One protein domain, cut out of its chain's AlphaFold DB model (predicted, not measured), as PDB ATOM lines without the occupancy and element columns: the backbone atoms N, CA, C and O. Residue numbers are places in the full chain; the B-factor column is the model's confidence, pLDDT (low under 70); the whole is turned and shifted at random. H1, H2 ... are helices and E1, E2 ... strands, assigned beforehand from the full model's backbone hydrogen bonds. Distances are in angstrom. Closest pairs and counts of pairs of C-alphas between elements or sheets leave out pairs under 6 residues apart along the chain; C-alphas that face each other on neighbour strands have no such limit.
ATOM      1  N   ALA A  30      60.192  -9.616   9.094       57.22
ATOM      2  CA  ALA A  30      58.802  -9.498   9.506       57.22
ATOM      3  C   ALA A  30      58.694 -10.050  10.932       57.22
ATOM      4  O   ALA A  30      58.907 -11.239  11.176       57.22
ATOM      5  N   GLN A  31      58.504  -9.155  11.897       66.62
ATOM      6  CA  GLN A  31      58.662  -9.487  13.301       66.62
ATOM      7  C   GLN A  31      57.414 -10.240  13.765       66.62
ATOM      8  O   GLN A  31      56.347  -9.651  13.956       66.62
ATOM      9  N   SER A  32      57.520 -11.563  13.907       76.75
ATOM     10  CA  SER A  32      56.447 -12.341  14.521       76.75
ATOM     11  C   SER A  32      56.304 -11.935  15.989       76.75
ATOM     12  O   SER A  32      57.280 -11.622  16.674       76.75
ATOM     13  N   THR A  33      55.062 -11.862  16.464       84.38
ATOM     14  CA  THR A  33      54.755 -11.453  17.841       84.38
ATOM     15  C   THR A  33      54.195 -12.637  18.604       84.38
ATOM     16  O   THR A  33      53.203 -13.234  18.190       84.38
ATOM     17  N   ILE A  34      54.825 -12.979  19.726       88.31
ATOM     18  CA  ILE A  34      54.318 -14.000  20.643       88.31
ATOM     19  C   ILE A  34      53.440 -13.305  21.676       88.31
ATOM     20  O   ILE A  34      53.902 -12.406  22.373       88.31
ATOM     21  N   THR A  35      52.190 -13.743  21.789       90.00
ATOM     22  CA  THR A  35      51.245 -13.238  22.786       90.00
ATOM     23  C   THR A  35      50.568 -14.383  23.526       90.00
ATOM     24  O   THR A  35      50.469 -15.510  23.029       90.00
ATOM     25  N   GLU A  36      50.089 -14.082  24.725       93.06
ATOM     26  CA  GLU A  36      49.234 -14.967  25.502       93.06
ATOM     27  C   GLU A  36      47.812 -14.413  25.488       93.06
ATOM     28  O   GLU A  36      47.601 -13.221  25.703       93.06
ATOM     29  N   ALA A  37      46.838 -15.277  25.213       93.56
ATOM     30  CA  ALA A  37      45.437 -14.892  25.145       93.56
ATOM     31  C   ALA A  37      44.543 -15.941  25.794       93.56
ATOM     32  O   ALA A  37      44.789 -17.149  25.716       93.56
ATOM     33  N   GLU A  38      43.480 -15.455  26.423       95.00
ATOM     34  CA  GLU A  38      42.427 -16.278  27.002       95.00
ATOM     35  C   GLU A  38      41.202 -16.243  26.091       95.00
ATOM     36  O   GLU A  38      40.888 -15.214  25.495       95.00
ATOM     37  N   GLY A  39      40.504 -17.368  25.992       94.38
ATOM     38  CA  GLY A  39      39.214 -17.464  25.325       94.38
ATOM     39  C   GLY A  39      38.280 -18.370  26.102       94.38
ATOM     40  O   GLY A  39      38.712 -19.191  26.919       94.38
ATOM     41  N   TYR A  40      36.987 -18.207  25.867       94.50
ATOM     42  CA  TYR A  40      35.979 -19.029  26.517       94.50
ATOM     43  C   TYR A  40      34.786 -19.273  25.603       94.50
ATOM     44  O   TYR A  40      34.502 -18.507  24.686       94.50
ATOM     45  N   ALA A  41      34.082 -20.368  25.856       94.75
ATOM     46  CA  ALA A  41      32.814 -20.655  25.215       94.75
ATOM     47  C   ALA A  41      31.929 -21.452  26.166       94.75
ATOM     48  O   ALA A  41      32.413 -22.313  26.898       94.75
ATOM     49  N   CYS A  42      30.632 -21.174  26.126       93.19
ATOM     50  CA  CYS A  42      29.634 -21.936  26.858       93.19
ATOM     51  C   CYS A  42      28.926 -22.907  25.922       93.19
ATOM     52  O   CYS A  42      28.735 -22.618  24.736       93.19
ATOM     53  N   MET A  43      28.587 -24.067  26.472       91.06
ATOM     54  CA  MET A  43      27.940 -25.143  25.740       91.06
ATOM     55  C   MET A  43      26.503 -24.758  25.372       91.06
ATOM     56  O   MET A  43      26.085 -24.943  24.229       91.06
ATOM     57  N   GLY A  44      25.785 -24.136  26.313       87.00
ATOM     58  CA  GLY A  44      24.351 -23.899  26.172       87.00
ATOM     59  C   GLY A  44      23.599 -25.213  25.946       87.00
ATOM     60  O   GLY A  44      24.060 -26.274  26.374       87.00
ATOM     61  N   ASP A  45      22.474 -25.133  25.239       80.81
ATOM     62  CA  ASP A  45      21.644 -26.302  24.918       80.81
ATOM     63  C   ASP A  45      22.038 -26.973  23.587       80.81
ATOM     64  O   ASP A  45      21.710 -28.137  23.355       80.81
ATOM     65  N   ASP A  46      22.775 -26.261  22.728       84.62
ATOM     66  CA  ASP A  46      22.942 -26.631  21.316       84.62
ATOM     67  C   ASP A  46      24.317 -27.220  20.967       84.62
ATOM     68  O   ASP A  46      24.461 -27.864  19.928       84.62
ATOM     69  N   LYS A  47      25.354 -26.984  21.783       88.12
ATOM     70  CA  LYS A  47      26.722 -27.426  21.467       88.12
ATOM     71  C   LYS A  47      27.091 -28.684  22.232       88.12
ATOM     72  O   LYS A  47      26.755 -28.865  23.394       88.12
ATOM     73  N   SER A  48      27.893 -29.540  21.614       92.75
ATOM     74  CA  SER A  48      28.607 -30.596  22.329       92.75
ATOM     75  C   SER A  48      29.821 -30.039  23.083       92.75
ATOM     76  O   SER A  48      30.332 -28.948  22.793       92.75
ATOM     77  N   ARG A  49      30.370 -30.828  24.018       91.19
ATOM     78  CA  ARG A  49      31.619 -30.469  24.714       91.19
ATOM     79  C   ARG A  49      32.765 -30.175  23.746       91.19
ATOM     80  O   ARG A  49      33.454 -29.173  23.898       91.19
ATOM     81  N   LYS A  50      32.922 -31.001  22.708       93.06
ATOM     82  CA  LYS A  50      33.987 -30.847  21.710       93.06
ATOM     83  C   LYS A  50      33.829 -29.565  20.888       93.06
ATOM     84  O   LYS A  50      34.811 -28.874  20.634       93.06
ATOM     85  N   GLU A  51      32.608 -29.227  20.483       94.62
ATOM     86  CA  GLU A  51      32.333 -27.981  19.750       94.62
ATOM     87  C   GLU A  51      32.549 -26.744  20.625       94.62
ATOM     88  O   GLU A  51      33.002 -25.703  20.141       94.62
ATOM     89  N   THR A  52      32.272 -26.859  21.922       93.94
ATOM     90  CA  THR A  52      32.520 -25.801  22.906       93.94
ATOM     91  C   THR A  52      34.017 -25.569  23.092       93.94
ATOM     92  O   THR A  52      34.470 -24.429  23.021       93.94
ATOM     93  N   GLU A  53      34.812 -26.633  23.221       94.00
ATOM     94  CA  GLU A  53      36.278 -26.541  23.273       94.00
ATOM     95  C   GLU A  53      36.842 -25.886  22.009       94.00
ATOM     96  O   GLU A  53      37.644 -24.954  22.089       94.00
ATOM     97  N   GLN A  54      36.377 -26.308  20.829       94.94
ATOM     98  CA  GLN A  54      36.789 -25.707  19.558       94.94
ATOM     99  C   GLN A  54      36.390 -24.232  19.455       94.94
ATOM    100  O   GLN A  54      37.186 -23.423  18.977       94.94
ATOM    101  N   SER A  55      35.196 -23.874  19.933       95.56
ATOM    102  CA  SER A  55      34.727 -22.487  19.982       95.56
ATOM    103  C   SER A  55      35.611 -21.634  20.894       95.56
ATOM    104  O   SER A  55      36.014 -20.547  20.495       95.56
ATOM    105  N   ALA A  56      35.978 -22.132  22.078       95.50
ATOM    106  CA  ALA A  56      36.857 -21.420  23.006       95.50
ATOM    107  C   ALA A  56      38.279 -21.258  22.443       95.50
ATOM    108  O   ALA A  56      38.911 -20.212  22.595       95.50
ATOM    109  N   VAL A  57      38.789 -22.275  21.738       94.69
ATOM    110  CA  VAL A  57      40.079 -22.185  21.039       94.69
ATOM    111  C   VAL A  57      40.007 -21.174  19.890       94.69
ATOM    112  O   VAL A  57      40.951 -20.412  19.691       94.69
ATOM    113  N   ALA A  58      38.908 -21.122  19.138       95.00
ATOM    114  CA  ALA A  58      38.714 -20.110  18.100       95.00
ATOM    115  C   ALA A  58      38.634 -18.691  18.689       95.00
ATOM    116  O   ALA A  58      39.282 -17.782  18.172       95.00
ATOM    117  N   ASP A  59      37.917 -18.525  19.801       95.81
ATOM    118  CA  ASP A  59      37.818 -17.258  20.526       95.81
ATOM    119  C   ASP A  59      39.186 -16.795  21.043       95.81
ATOM    120  O   ASP A  59      39.607 -15.677  20.770       95.81
ATOM    121  N   SER A  60      39.959 -17.688  21.670       95.38
ATOM    122  CA  SER A  60      41.307 -17.349  22.148       95.38
ATOM    123  C   SER A  60      42.259 -16.931  21.015       95.38
ATOM    124  O   SER A  60      43.055 -16.011  21.193       95.38
ATOM    125  N   LYS A  61      42.154 -17.538  19.821       93.31
ATOM    126  CA  LYS A  61      42.911 -17.102  18.631       93.31
ATOM    127  C   LYS A  61      42.504 -15.705  18.169       93.31
ATOM    128  O   LYS A  61      43.379 -14.923  17.802       93.31
ATOM    129  N   ARG A  62      41.203 -15.402  18.173       93.19
ATOM    130  CA  ARG A  62      40.692 -14.066  17.842       93.19
ATOM    131  C   ARG A  62      41.225 -13.035  18.835       93.19
ATOM    132  O   ARG A  62      41.838 -12.061  18.413       93.19
ATOM    133  N   ASN A  63      41.102 -13.311  20.131       94.56
ATOM    134  CA  ASN A  63      41.561 -12.415  21.194       94.56
ATOM    135  C   ASN A  63      43.080 -12.179  21.121       94.56
ATOM    136  O   ASN A  63      43.548 -11.061  21.339       94.56
ATOM    137  N   ALA A  64      43.863 -13.199  20.750       92.25
ATOM    138  CA  ALA A  64      45.301 -13.062  20.512       92.25
ATOM    139  C   ALA A  64      45.610 -12.062  19.386       92.25
ATOM    140  O   ALA A  64      46.452 -11.180  19.559       92.25
ATOM    141  N   ALA A  65      44.914 -12.171  18.249       90.50
ATOM    142  CA  ALA A  65      45.088 -11.258  17.121       90.50
ATOM    143  C   ALA A  65      44.649  -9.827  17.472       90.50
ATOM    144  O   ALA A  65      45.384  -8.876  17.208       90.50
ATOM    145  N   GLU A  66      43.500  -9.670  18.130       90.25
ATOM    146  CA  GLU A  66      42.975  -8.366  18.557       90.25
ATOM    147  C   GLU A  66      43.893  -7.664  19.561       90.25
ATOM    148  O   GLU A  66      44.113  -6.456  19.462       90.25
ATOM    149  N   THR A  67      44.489  -8.413  20.492       90.19
ATOM    150  CA  THR A  67      45.440  -7.867  21.472       90.19
ATOM    151  C   THR A  67      46.672  -7.297  20.776       90.19
ATOM    152  O   THR A  67      47.097  -6.182  21.077       90.19
ATOM    153  N   VAL A  68      47.228  -8.031  19.806       87.75
ATOM    154  CA  VAL A  68      48.391  -7.576  19.031       87.75
ATOM    155  C   VAL A  68      48.035  -6.356  18.184       87.75
ATOM    156  O   VAL A  68      48.775  -5.376  18.196       87.75
ATOM    157  N   LEU A  69      46.882  -6.368  17.512       85.81
ATOM    158  CA  LEU A  69      46.396  -5.234  16.720       85.81
ATOM    159  C   LEU A  69      46.187  -3.977  17.565       85.81
ATOM    160  O   LEU A  69      46.596  -2.888  17.165       85.81
ATOM    161  N   THR A  70      45.594  -4.125  18.748       85.81
ATOM    162  CA  THR A  70      45.380  -3.019  19.690       85.81
ATOM    163  C   THR A  70      46.714  -2.466  20.182       85.81
ATOM    164  O   THR A  70      46.922  -1.253  20.198       85.81
ATOM    165  N   HIS A  71      47.649  -3.350  20.536       85.00
ATOM    166  CA  HIS A  71      48.977  -2.961  20.994       85.00
ATOM    167  C   HIS A  71      49.773  -2.225  19.909       85.00
ATOM    168  O   HIS A  71      50.393  -1.202  20.202       85.00
ATOM    169  N   LEU A  72      49.722  -2.705  18.664       79.19
ATOM    170  CA  LEU A  72      50.318  -2.037  17.508       79.19
ATOM    171  C   LEU A  72      49.698  -0.660  17.303       79.19
ATOM    172  O   LEU A  72      50.425   0.324  17.367       79.19
ATOM    173  N   SER A  73      48.369  -0.589  17.184       77.62
ATOM    174  CA  SER A  73      47.641   0.668  16.965       77.62
ATOM    175  C   SER A  73      47.973   1.712  18.039       77.62
ATOM    176  O   SER A  73      48.212   2.874  17.736       77.62
ATOM    177  N   SER A  74      48.074   1.295  19.308       79.06
ATOM    178  CA  SER A  74      48.431   2.201  20.408       79.06
ATOM    179  C   SER A  74      49.858   2.762  20.308       79.06
ATOM    180  O   SER A  74      50.104   3.903  20.700       79.06
ATOM    181  N   GLN A  75      50.800   1.986  19.764       72.50
ATOM    182  CA  GLN A  75      52.203   2.383  19.623       72.50
ATOM    183  C   GLN A  75      52.480   3.152  18.331       72.50
ATOM    184  O   GLN A  75      53.409   3.958  18.293       72.50
ATOM    185  N   THR A  76      51.698   2.919  17.275       65.38
ATOM    186  CA  THR A  76      51.934   3.482  15.938       65.38
ATOM    187  C   THR A  76      51.381   4.888  15.733       65.38
ATOM    188  O   THR A  76      51.737   5.501  14.732       65.38
ATOM    189  N   THR A  77      50.635   5.441  16.699       58.34
ATOM    190  CA  THR A  77      49.969   6.766  16.652       58.34
ATOM    191  C   THR A  77      50.855   7.944  16.187       58.34
ATOM    192  O   THR A  77      50.346   9.014  15.862       58.34
ATOM    193  N   ILE A  78      52.188   7.811  16.163       54.22
ATOM    194  CA  ILE A  78      53.106   8.887  15.765       54.22
ATOM    195  C   ILE A  78      54.250   8.338  14.901       54.22
ATOM    196  O   ILE A  78      55.361   8.166  15.395       54.22
ATOM    197  N   LYS A  79      54.000   8.070  13.612       48.94
ATOM    198  CA  LYS A  79      54.994   8.174  12.518       48.94
ATOM    199  C   LYS A  79      54.333   7.846  11.178       48.94
ATOM    200  O   LYS A  79      54.254   6.689  10.799       48.94
ATOM    201  N   ASN A  80      53.928   8.891  10.455       52.25
ATOM    202  CA  ASN A  80      53.531   8.844   9.043       52.25
ATOM    203  C   ASN A  80      52.371   7.866   8.761       52.25
ATOM    204  O   ASN A  80      52.608   6.706   8.451       52.25
ATOM    205  N   PHE A  81      51.134   8.374   8.835       58.28
ATOM    206  CA  PHE A  81      49.842   7.686   8.633       58.28
ATOM    207  C   PHE A  81      49.804   6.542   7.592       58.28
ATOM    208  O   PHE A  81      49.006   5.621   7.733       58.28
ATOM    209  N   GLU A  82      50.631   6.567   6.548       59.69
ATOM    210  CA  GLU A  82      50.737   5.500   5.541       59.69
ATOM    211  C   GLU A  82      51.356   4.207   6.108       59.69
ATOM    212  O   GLU A  82      50.772   3.135   5.970       59.69
ATOM    213  N   LEU A  83      52.463   4.299   6.858       62.38
ATOM    214  CA  LEU A  83      53.139   3.131   7.444       62.38
ATOM    215  C   LEU A  83      52.283   2.447   8.522       62.38
ATOM    216  O   LEU A  83      52.312   1.226   8.674       62.38
ATOM    217  N   GLU A  84      51.505   3.235   9.262       65.00
ATOM    218  CA  GLU A  84      50.566   2.743  10.271       65.00
ATOM    219  C   GLU A  84      49.454   1.890   9.645       65.00
ATOM    220  O   GLU A  84      49.221   0.760  10.083       65.00
ATOM    221  N   ASN A  85      48.806   2.395   8.590       71.44
ATOM    222  CA  ASN A  85      47.719   1.682   7.917       71.44
ATOM    223  C   ASN A  85      48.189   0.348   7.320       71.44
ATOM    224  O   ASN A  85      47.483  -0.660   7.424       71.44
ATOM    225  N   ASP A  86      49.393   0.312   6.750       72.81
ATOM    226  CA  ASP A  86      49.938  -0.896   6.130       72.81
ATOM    227  C   ASP A  86      50.310  -1.970   7.156       72.81
ATOM    228  O   ASP A  86      50.034  -3.154   6.943       72.81
ATOM    229  N   LEU A  87      50.873  -1.577   8.303       75.88
ATOM    230  CA  LEU A  87      51.170  -2.509   9.391       75.88
ATOM    231  C   LEU A  87      49.884  -3.066  10.005       75.88
ATOM    232  O   LEU A  87      49.746  -4.282  10.130       75.88
ATOM    233  N   VAL A  88      48.905  -2.216  10.319       78.75
ATOM    234  CA  VAL A  88      47.609  -2.671  10.851       78.75
ATOM    235  C   VAL A  88      46.922  -3.622   9.863       78.75
ATOM    236  O   VAL A  88      46.434  -4.684  10.256       78.75
ATOM    237  N   SER A  89      46.964  -3.312   8.564       80.38
ATOM    238  CA  SER A  89      46.449  -4.178   7.498       80.38
ATOM    239  C   SER A  89      47.179  -5.529   7.436       80.38
ATOM    240  O   SER A  89      46.525  -6.575   7.378       80.38
ATOM    241  N   ALA A  90      48.511  -5.546   7.542       82.00
ATOM    242  CA  ALA A  90      49.312  -6.773   7.547       82.00
ATOM    243  C   ALA A  90      49.016  -7.677   8.754       82.00
ATOM    244  O   ALA A  90      48.942  -8.900   8.607       82.00
ATOM    245  N   TYR A  91      48.798  -7.090   9.937       80.62
ATOM    246  CA  TYR A  91      48.436  -7.846  11.136       80.62
ATOM    247  C   TYR A  91      46.959  -8.271  11.154       80.62
ATOM    248  O   TYR A  91      46.630  -9.292  11.752       80.62
ATOM    249  N   SER A  92      46.066  -7.561  10.452       82.62
ATOM    250  CA  SER A  92      44.648  -7.946  10.347       82.62
ATOM    251  C   SER A  92      44.446  -9.262   9.590       82.62
ATOM    252  O   SER A  92      43.524 -10.022   9.879       82.62
ATOM    253  N   LYS A  93      45.349  -9.558   8.648       84.06
ATOM    254  CA  LYS A  93      45.394 -10.810   7.880       84.06
ATOM    255  C   LYS A  93      46.445 -11.785   8.415       84.06
ATOM    256  O   LYS A  93      46.805 -12.740   7.728       84.06
ATOM    257  N   ALA A  94      46.949 -11.548   9.628       84.31
ATOM    258  CA  ALA A  94      48.007 -12.358  10.204       84.31
ATOM    259  C   ALA A  94      47.572 -13.806  10.435       84.31
ATOM    260  O   ALA A  94      46.436 -14.117  10.808       84.31
ATOM    261  N   LYS A  95      48.535 -14.712  10.288       88.56
ATOM    262  CA  LYS A  95      48.361 -16.120  10.624       88.56
ATOM    263  C   LYS A  95      48.625 -16.325  12.112       88.56
ATOM    264  O   LYS A  95      49.722 -16.048  12.593       88.56
ATOM    265  N   VAL A  96      47.640 -16.876  12.822       90.69
ATOM    266  CA  VAL A  96      47.759 -17.232  14.245       90.69
ATOM    267  C   VAL A  96      48.179 -18.695  14.380       90.69
ATOM    268  O   VAL A  96      47.425 -19.611  14.033       90.69
ATOM    269  N   LYS A  97      49.381 -18.930  14.903       90.94
ATOM    270  CA  LYS A  97      49.926 -20.261  15.187       90.94
ATOM    271  C   LYS A  97      49.955 -20.487  16.695       90.94
ATOM    272  O   LYS A  97      50.633 -19.774  17.419       90.94
ATOM    273  N   ILE A  98      49.245 -21.503  17.181       90.69
ATOM    274  CA  ILE A  98      49.306 -21.878  18.600       90.69
ATOM    275  C   ILE A  98      50.655 -22.554  18.856       90.69
ATOM    276  O   ILE A  98      50.966 -23.559  18.220       90.69
ATOM    277  N   ILE A  99      51.445 -21.993  19.772       90.50
ATOM    278  CA  ILE A  99      52.696 -22.590  20.250       90.50
ATOM    279  C   ILE A  99      52.379 -23.578  21.369       90.50
ATOM    280  O   ILE A  99      52.882 -24.698  21.373       90.50
ATOM    281  N   GLN A 100      51.540 -23.158  22.319       89.31
ATOM    282  CA  GLN A 100      51.229 -23.942  23.505       89.31
ATOM    283  C   GLN A 100      49.838 -23.606  24.037       89.31
ATOM    284  O   GLN A 100      49.416 -22.452  24.011       89.31
ATOM    285  N   GLN A 101      49.141 -24.617  24.546       90.44
ATOM    286  CA  GLN A 101      47.957 -24.445  25.382       90.44
ATOM    287  C   GLN A 101      48.400 -24.622  26.834       90.44
ATOM    288  O   GLN A 101      48.907 -25.685  27.188       90.44
ATOM    289  N   THR A 102      48.288 -23.561  27.630       86.75
ATOM    290  CA  THR A 102      48.845 -23.524  28.989       86.75
ATOM    291  C   THR A 102      47.817 -23.980  30.010       86.75
ATOM    292  O   THR A 102      48.107 -24.871  30.796       86.75
ATOM    293  N   ASP A 103      46.604 -23.428  29.944       90.12
ATOM    294  CA  ASP A 103      45.541 -23.736  30.898       90.12
ATOM    295  C   ASP A 103      44.240 -24.052  30.172       90.12
ATOM    296  O   ASP A 103      43.889 -23.414  29.176       90.12
ATOM    297  N   SER A 104      43.491 -25.009  30.708       92.81
ATOM    298  CA  SER A 104      42.117 -25.255  30.298       92.81
ATOM    299  C   SER A 104      41.266 -25.729  31.458       92.81
ATOM    300  O   SER A 104      41.661 -26.651  32.171       92.81
ATOM    301  N   LEU A 105      40.088 -25.133  31.610       95.00
ATOM    302  CA  LEU A 105      39.187 -25.423  32.713       95.00
ATOM    303  C   LEU A 105      37.735 -25.426  32.247       95.00
ATOM    304  O   LEU A 105      37.262 -24.470  31.635       95.00
ATOM    305  N   TRP A 106      37.023 -26.487  32.614       94.38
ATOM    306  CA  TRP A 106      35.568 -26.517  32.588       94.38
ATOM    307  C   TRP A 106      35.029 -25.927  33.890       94.38
ATOM    308  O   TRP A 106      35.441 -26.332  34.977       94.38
ATOM    309  N   TYR A 107      34.113 -24.975  33.780       93.06
ATOM    310  CA  TYR A 107      33.443 -24.345  34.908       93.06
ATOM    311  C   TYR A 107      31.954 -24.215  34.609       93.06
ATOM    312  O   TYR A 107      31.543 -24.197  33.452       93.06
ATOM    313  N   LYS A 108      31.139 -24.149  35.660       91.81
ATOM    314  CA  LYS A 108      29.692 -24.021  35.520       91.81
ATOM    315  C   LYS A 108      29.271 -22.601  35.845       91.81
ATOM    316  O   LYS A 108      29.478 -22.139  36.965       91.81
ATOM    317  N   ASP A 109      28.697 -21.930  34.862       89.62
ATOM    318  CA  ASP A 109      28.083 -20.624  35.012       89.62
ATOM    319  C   ASP A 109      26.593 -20.778  35.345       89.62
ATOM    320  O   ASP A 109      25.898 -21.639  34.796       89.62
ATOM    321  N   ALA A 110      26.091 -19.955  36.265       86.25
ATOM    322  CA  ALA A 110      24.705 -20.034  36.722       86.25
ATOM    323  C   ALA A 110      23.687 -19.648  35.633       86.25
ATOM    324  O   ALA A 110      22.541 -20.083  35.699       86.25
ATOM    325  N   SER A 111      24.101 -18.848  34.647       84.62
ATOM    326  CA  SER A 111      23.240 -18.343  33.572       84.62
ATOM    327  C   SER A 111      23.455 -19.092  32.256       84.62
ATOM    328  O   SER A 111      22.509 -19.251  31.491       84.62
ATOM    329  N   ALA A 112      24.684 -19.547  31.986       82.19
ATOM    330  CA  ALA A 112      25.074 -20.135  30.700       82.19
ATOM    331  C   ALA A 112      25.383 -21.647  30.740       82.19
ATOM    332  O   ALA A 112      25.668 -22.245  29.699       82.19
ATOM    333  N   GLY A 113      25.319 -22.279  31.918       88.75
ATOM    334  CA  GLY A 113      25.556 -23.712  32.079       88.75
ATOM    335  C   GLY A 113      27.040 -24.081  32.051       88.75
ATOM    336  O   GLY A 113      27.877 -23.382  32.618       88.75
ATOM    337  N   ASP A 114      27.377 -25.218  31.442       92.81
ATOM    338  CA  ASP A 114      28.763 -25.687  31.380       92.81
ATOM    339  C   ASP A 114      29.564 -24.862  30.356       92.81
ATOM    340  O   ASP A 114      29.264 -24.845  29.160       92.81
ATOM    341  N   CYS A 115      30.611 -24.192  30.826       93.94
ATOM    342  CA  CYS A 115      31.499 -23.361  30.030       93.94
ATOM    343  C   CYS A 115      32.937 -23.865  30.099       93.94
ATOM    344  O   CYS A 115      33.381 -24.470  31.076       93.94
ATOM    345  N   TYR A 116      33.690 -23.580  29.048       94.81
ATOM    346  CA  TYR A 116      35.088 -23.939  28.925       94.81
ATOM    347  C   TYR A 116      35.929 -22.686  28.739       94.81
ATOM    348  O   TYR A 116      35.620 -21.840  27.898       94.81
ATOM    349  N   LYS A 117      36.997 -22.573  29.526       95.50
ATOM    350  CA  LYS A 117      38.001 -21.516  29.433       95.50
ATOM    351  C   LYS A 117      39.325 -22.123  29.002       95.50
ATOM    352  O   LYS A 117      39.722 -23.157  29.535       95.50
ATOM    353  N   VAL A 118      40.026 -21.462  28.088       96.19
ATOM    354  CA  VAL A 118      41.348 -21.875  27.615       96.19
ATOM    355  C   VAL A 118      42.301 -20.686  27.556       96.19
ATOM    356  O   VAL A 118      41.913 -19.587  27.160       96.19
ATOM    357  N   LYS A 119      43.556 -20.912  27.939       96.19
ATOM    358  CA  LYS A 119      44.673 -19.983  27.766       96.19
ATOM    359  C   LYS A 119      45.665 -20.566  26.772       96.19
ATOM    360  O   LYS A 119      46.147 -21.688  26.951       96.19
ATOM    361  N   ILE A 120      45.992 -19.790  25.747       94.44
ATOM    362  CA  ILE A 120      46.952 -20.169  24.714       94.44
ATOM    363  C   ILE A 120      48.107 -19.172  24.656       94.44
ATOM    364  O   ILE A 120      47.924 -17.971  24.839       94.44
ATOM    365  N   LYS A 121      49.292 -19.681  24.329       93.81
ATOM    366  CA  LYS A 121      50.424 -18.911  23.819       93.81
ATOM    367  C   LYS A 121      50.457 -19.084  22.308       93.81
ATOM    368  O   LYS A 121      50.595 -20.207  21.811       93.81
ATOM    369  N   ALA A 122      50.312 -17.986  21.578       92.81
ATOM    370  CA  ALA A 122      50.241 -17.983  20.127       92.81
ATOM    371  C   ALA A 122      51.279 -17.039  19.515       92.81
ATOM    372  O   ALA A 122      51.572 -15.973  20.045       92.81
ATOM    373  N   GLU A 123      51.819 -17.456  18.377       90.31
ATOM    374  CA  GLU A 123      52.637 -16.647  17.486       90.31
ATOM    375  C   GLU A 123      51.743 -16.044  16.399       90.31
ATOM    376  O   GLU A 123      51.034 -16.765  15.691       90.31
ATOM    377  N   ILE A 124      51.777 -14.722  16.276       89.62
ATOM    378  CA  ILE A 124      51.072 -13.956  15.257       89.62
ATOM    379  C   ILE A 124      52.102 -13.568  14.203       89.62
ATOM    380  O   ILE A 124      53.048 -12.827  14.485       89.62
ATOM    381  N   ILE A 125      51.921 -14.094  12.995       87.12
ATOM    382  CA  ILE A 125      52.808 -13.871  11.853       87.12
ATOM    383  C   ILE A 125      52.080 -12.936  10.878       87.12
ATOM    384  O   ILE A 125      51.066 -13.363  10.311       87.12
ATOM    385  N   PRO A 126      52.534 -11.681  10.700       83.56
ATOM    386  CA  PRO A 126      51.908 -10.743   9.772       83.56
ATOM    387  C   PRO A 126      52.070 -11.196   8.316       83.56
ATOM    388  O   PRO A 126      52.942 -12.000   7.989       83.56
ATOM    389  N   ASP A 127      51.219 -10.679   7.431       81.12
ATOM    390  CA  ASP A 127      51.337 -10.952   5.999       81.12
ATOM    391  C   ASP A 127      52.467 -10.119   5.366       81.12
ATOM    392  O   ASP A 127      52.325  -8.921   5.096       81.12
ATOM    393  N   ASP A 128      53.592 -10.782   5.091       71.56
ATOM    394  CA  ASP A 128      54.773 -10.211   4.436       71.56
ATOM    395  C   ASP A 128      54.475  -9.528   3.094       71.56
ATOM    396  O   ASP A 128      55.247  -8.672   2.653       71.56
ATOM    397  N   THR A 129      53.405  -9.923   2.395       70.44
ATOM    398  CA  THR A 129      53.078  -9.360   1.078       70.44
ATOM    399  C   THR A 129      52.648  -7.899   1.176       70.44
ATOM    400  O   THR A 129      52.998  -7.106   0.301       70.44
ATOM    401  N   ILE A 130      51.978  -7.525   2.269       66.50
ATOM    402  CA  ILE A 130      51.506  -6.159   2.525       66.50
ATOM    403  C   ILE A 130      52.680  -5.266   2.947       66.50
ATOM    404  O   ILE A 130      52.833  -4.164   2.428       66.50
ATOM    405  N   ILE A 131      53.586  -5.781   3.782       65.62
ATOM    406  CA  ILE A 131      54.775  -5.047   4.250       65.62
ATOM    407  C   ILE A 131      55.768  -4.780   3.100       65.62
ATOM    408  O   ILE A 131      56.377  -3.714   3.000       65.62
ATOM    409  N   LYS A 132      55.939  -5.740   2.184       61.44
ATOM    410  CA  LYS A 132      56.813  -5.570   1.009       61.44
ATOM    411  C   LYS A 132      56.215  -4.640  -0.047       61.44
ATOM    412  O   LYS A 132      56.975  -4.048  -0.811       61.44
ATOM    413  N   ALA A 133      54.889  -4.529  -0.120       58.88
ATOM    414  CA  ALA A 133      54.220  -3.607  -1.032       58.88
ATOM    415  C   ALA A 133      54.421  -2.144  -0.606       58.88
ATOM    416  O   ALA A 133      54.720  -1.318  -1.460       58.88
ATOM    417  N   SER A 134      54.361  -1.852   0.695       54.16
ATOM    418  CA  SER A 134      54.572  -0.503   1.239       54.16
ATOM    419  C   SER A 134      56.036  -0.059   1.229       54.16
ATOM    420  O   SER A 134      56.350   1.114   1.063       54.16
ATOM    421  N   SER A 135      56.972  -1.010   1.291       51.06
ATOM    422  CA  SER A 135      58.409  -0.724   1.200       51.06
ATOM    423  C   SER A 135      58.875  -0.330  -0.210       51.06
ATOM    424  O   SER A 135      59.991   0.168  -0.360       51.06
ATOM    425  N   LYS A 136      58.050  -0.542  -1.248       48.53
ATOM    426  CA  LYS A 136      58.363  -0.135  -2.630       48.53
ATOM    427  C   LYS A 136      58.255   1.371  -2.867       48.53
ATOM    428  O   LYS A 136      58.752   1.823  -3.889       48.53
ATOM    429  N   ASP A 137      57.681   2.131  -1.933       46.62
ATOM    430  CA  ASP A 137      57.666   3.598  -2.007       46.62
ATOM    431  C   ASP A 137      58.914   4.257  -1.389       46.62
ATOM    432  O   ASP A 137      59.084   5.471  -1.476       46.62
ATOM    433  N   ASN A 138      59.879   3.473  -0.884       47.97
ATOM    434  CA  ASN A 138      61.242   3.960  -0.615       47.97
ATOM    435  C   ASN A 138      62.095   3.998  -1.899       47.97
ATOM    436  O   ASN A 138      63.275   3.654  -1.911       47.97
TER     437      ASN A 138
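This is residues 30 to 138 of the 170 residues of an uncharacterized protein of uncultured Desulfobacterium sp (UniProt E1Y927). A twisted sheet of three long strands curls round the longer part of one long helix, H1; beyond the sheet, H2 folds back beside the last part of H1, and H3 packs on H2, making a helical end to a rod. The printed part has 109 residues, in the order E1 H1 H2 E2 E3 H3, mixed helices and strands. The sheet order is E1 - E3 - E2, all antiparallel. The whole is loose, with a radius of gyration of the C-alphas of 17.1 A and spans of 56 by 23 by 23 A.

E1, residues 33 to 42, is 28.7 A long and begins at C-alpha 33 (54.755, -11.453, 17.841). E3, residues 113 to 125, is 35.3 A and bends by 59 degrees at residue 121; E2, residues 95 to 109, is 32.0 A and bends by 85 degrees at residue 100. H1, residues 49 to 76, is 40.5 A. H2, residues 81 to 92, is 16.6 A; H3, residues 128 to 137, is 15.5 A and ends at C-alpha 137 (57.666, 3.598, -2.007).

E1 and E3 are antiparallel at 163 degrees, with N 37 and O 120 at 2.9 A. The hairpin E2 and E3 is antiparallel at 164 degrees, with N 105 and O 117 at 2.9 A. H1 is on one face of the sheet, two layers; its closest C-alphas to E1 are Ser 60 and Gly 39, 3.8 A. E1, H1 H2, E2 form a split strand-helix-strand unit, E3 lying between its strands, with a right-handed crossover. H1, with residues 65 to 76 alone, touches H2 in a helical hairpin at a shallow tilt of 13 degrees, closest C-alphas Thr 76 and Glu 84, 5.9 A. H2 touches H3, opposite ways at a shallow tilt of 14 degrees, closest C-alphas Ala 90 and Ile 130, 5.5 A. H1 and H3 are apart. Every O i to N i+4 pair is within hydrogen-bond range in H1 and H2, and 4 of 6 in H3.

The C-alphas of Ala 110 and Asn 138 are the two farthest apart, 57.5 A. The printed part has no cut and no long link. pLDDT is under 70 at residues 30 to 31, 76 to 84 and 130 to 138.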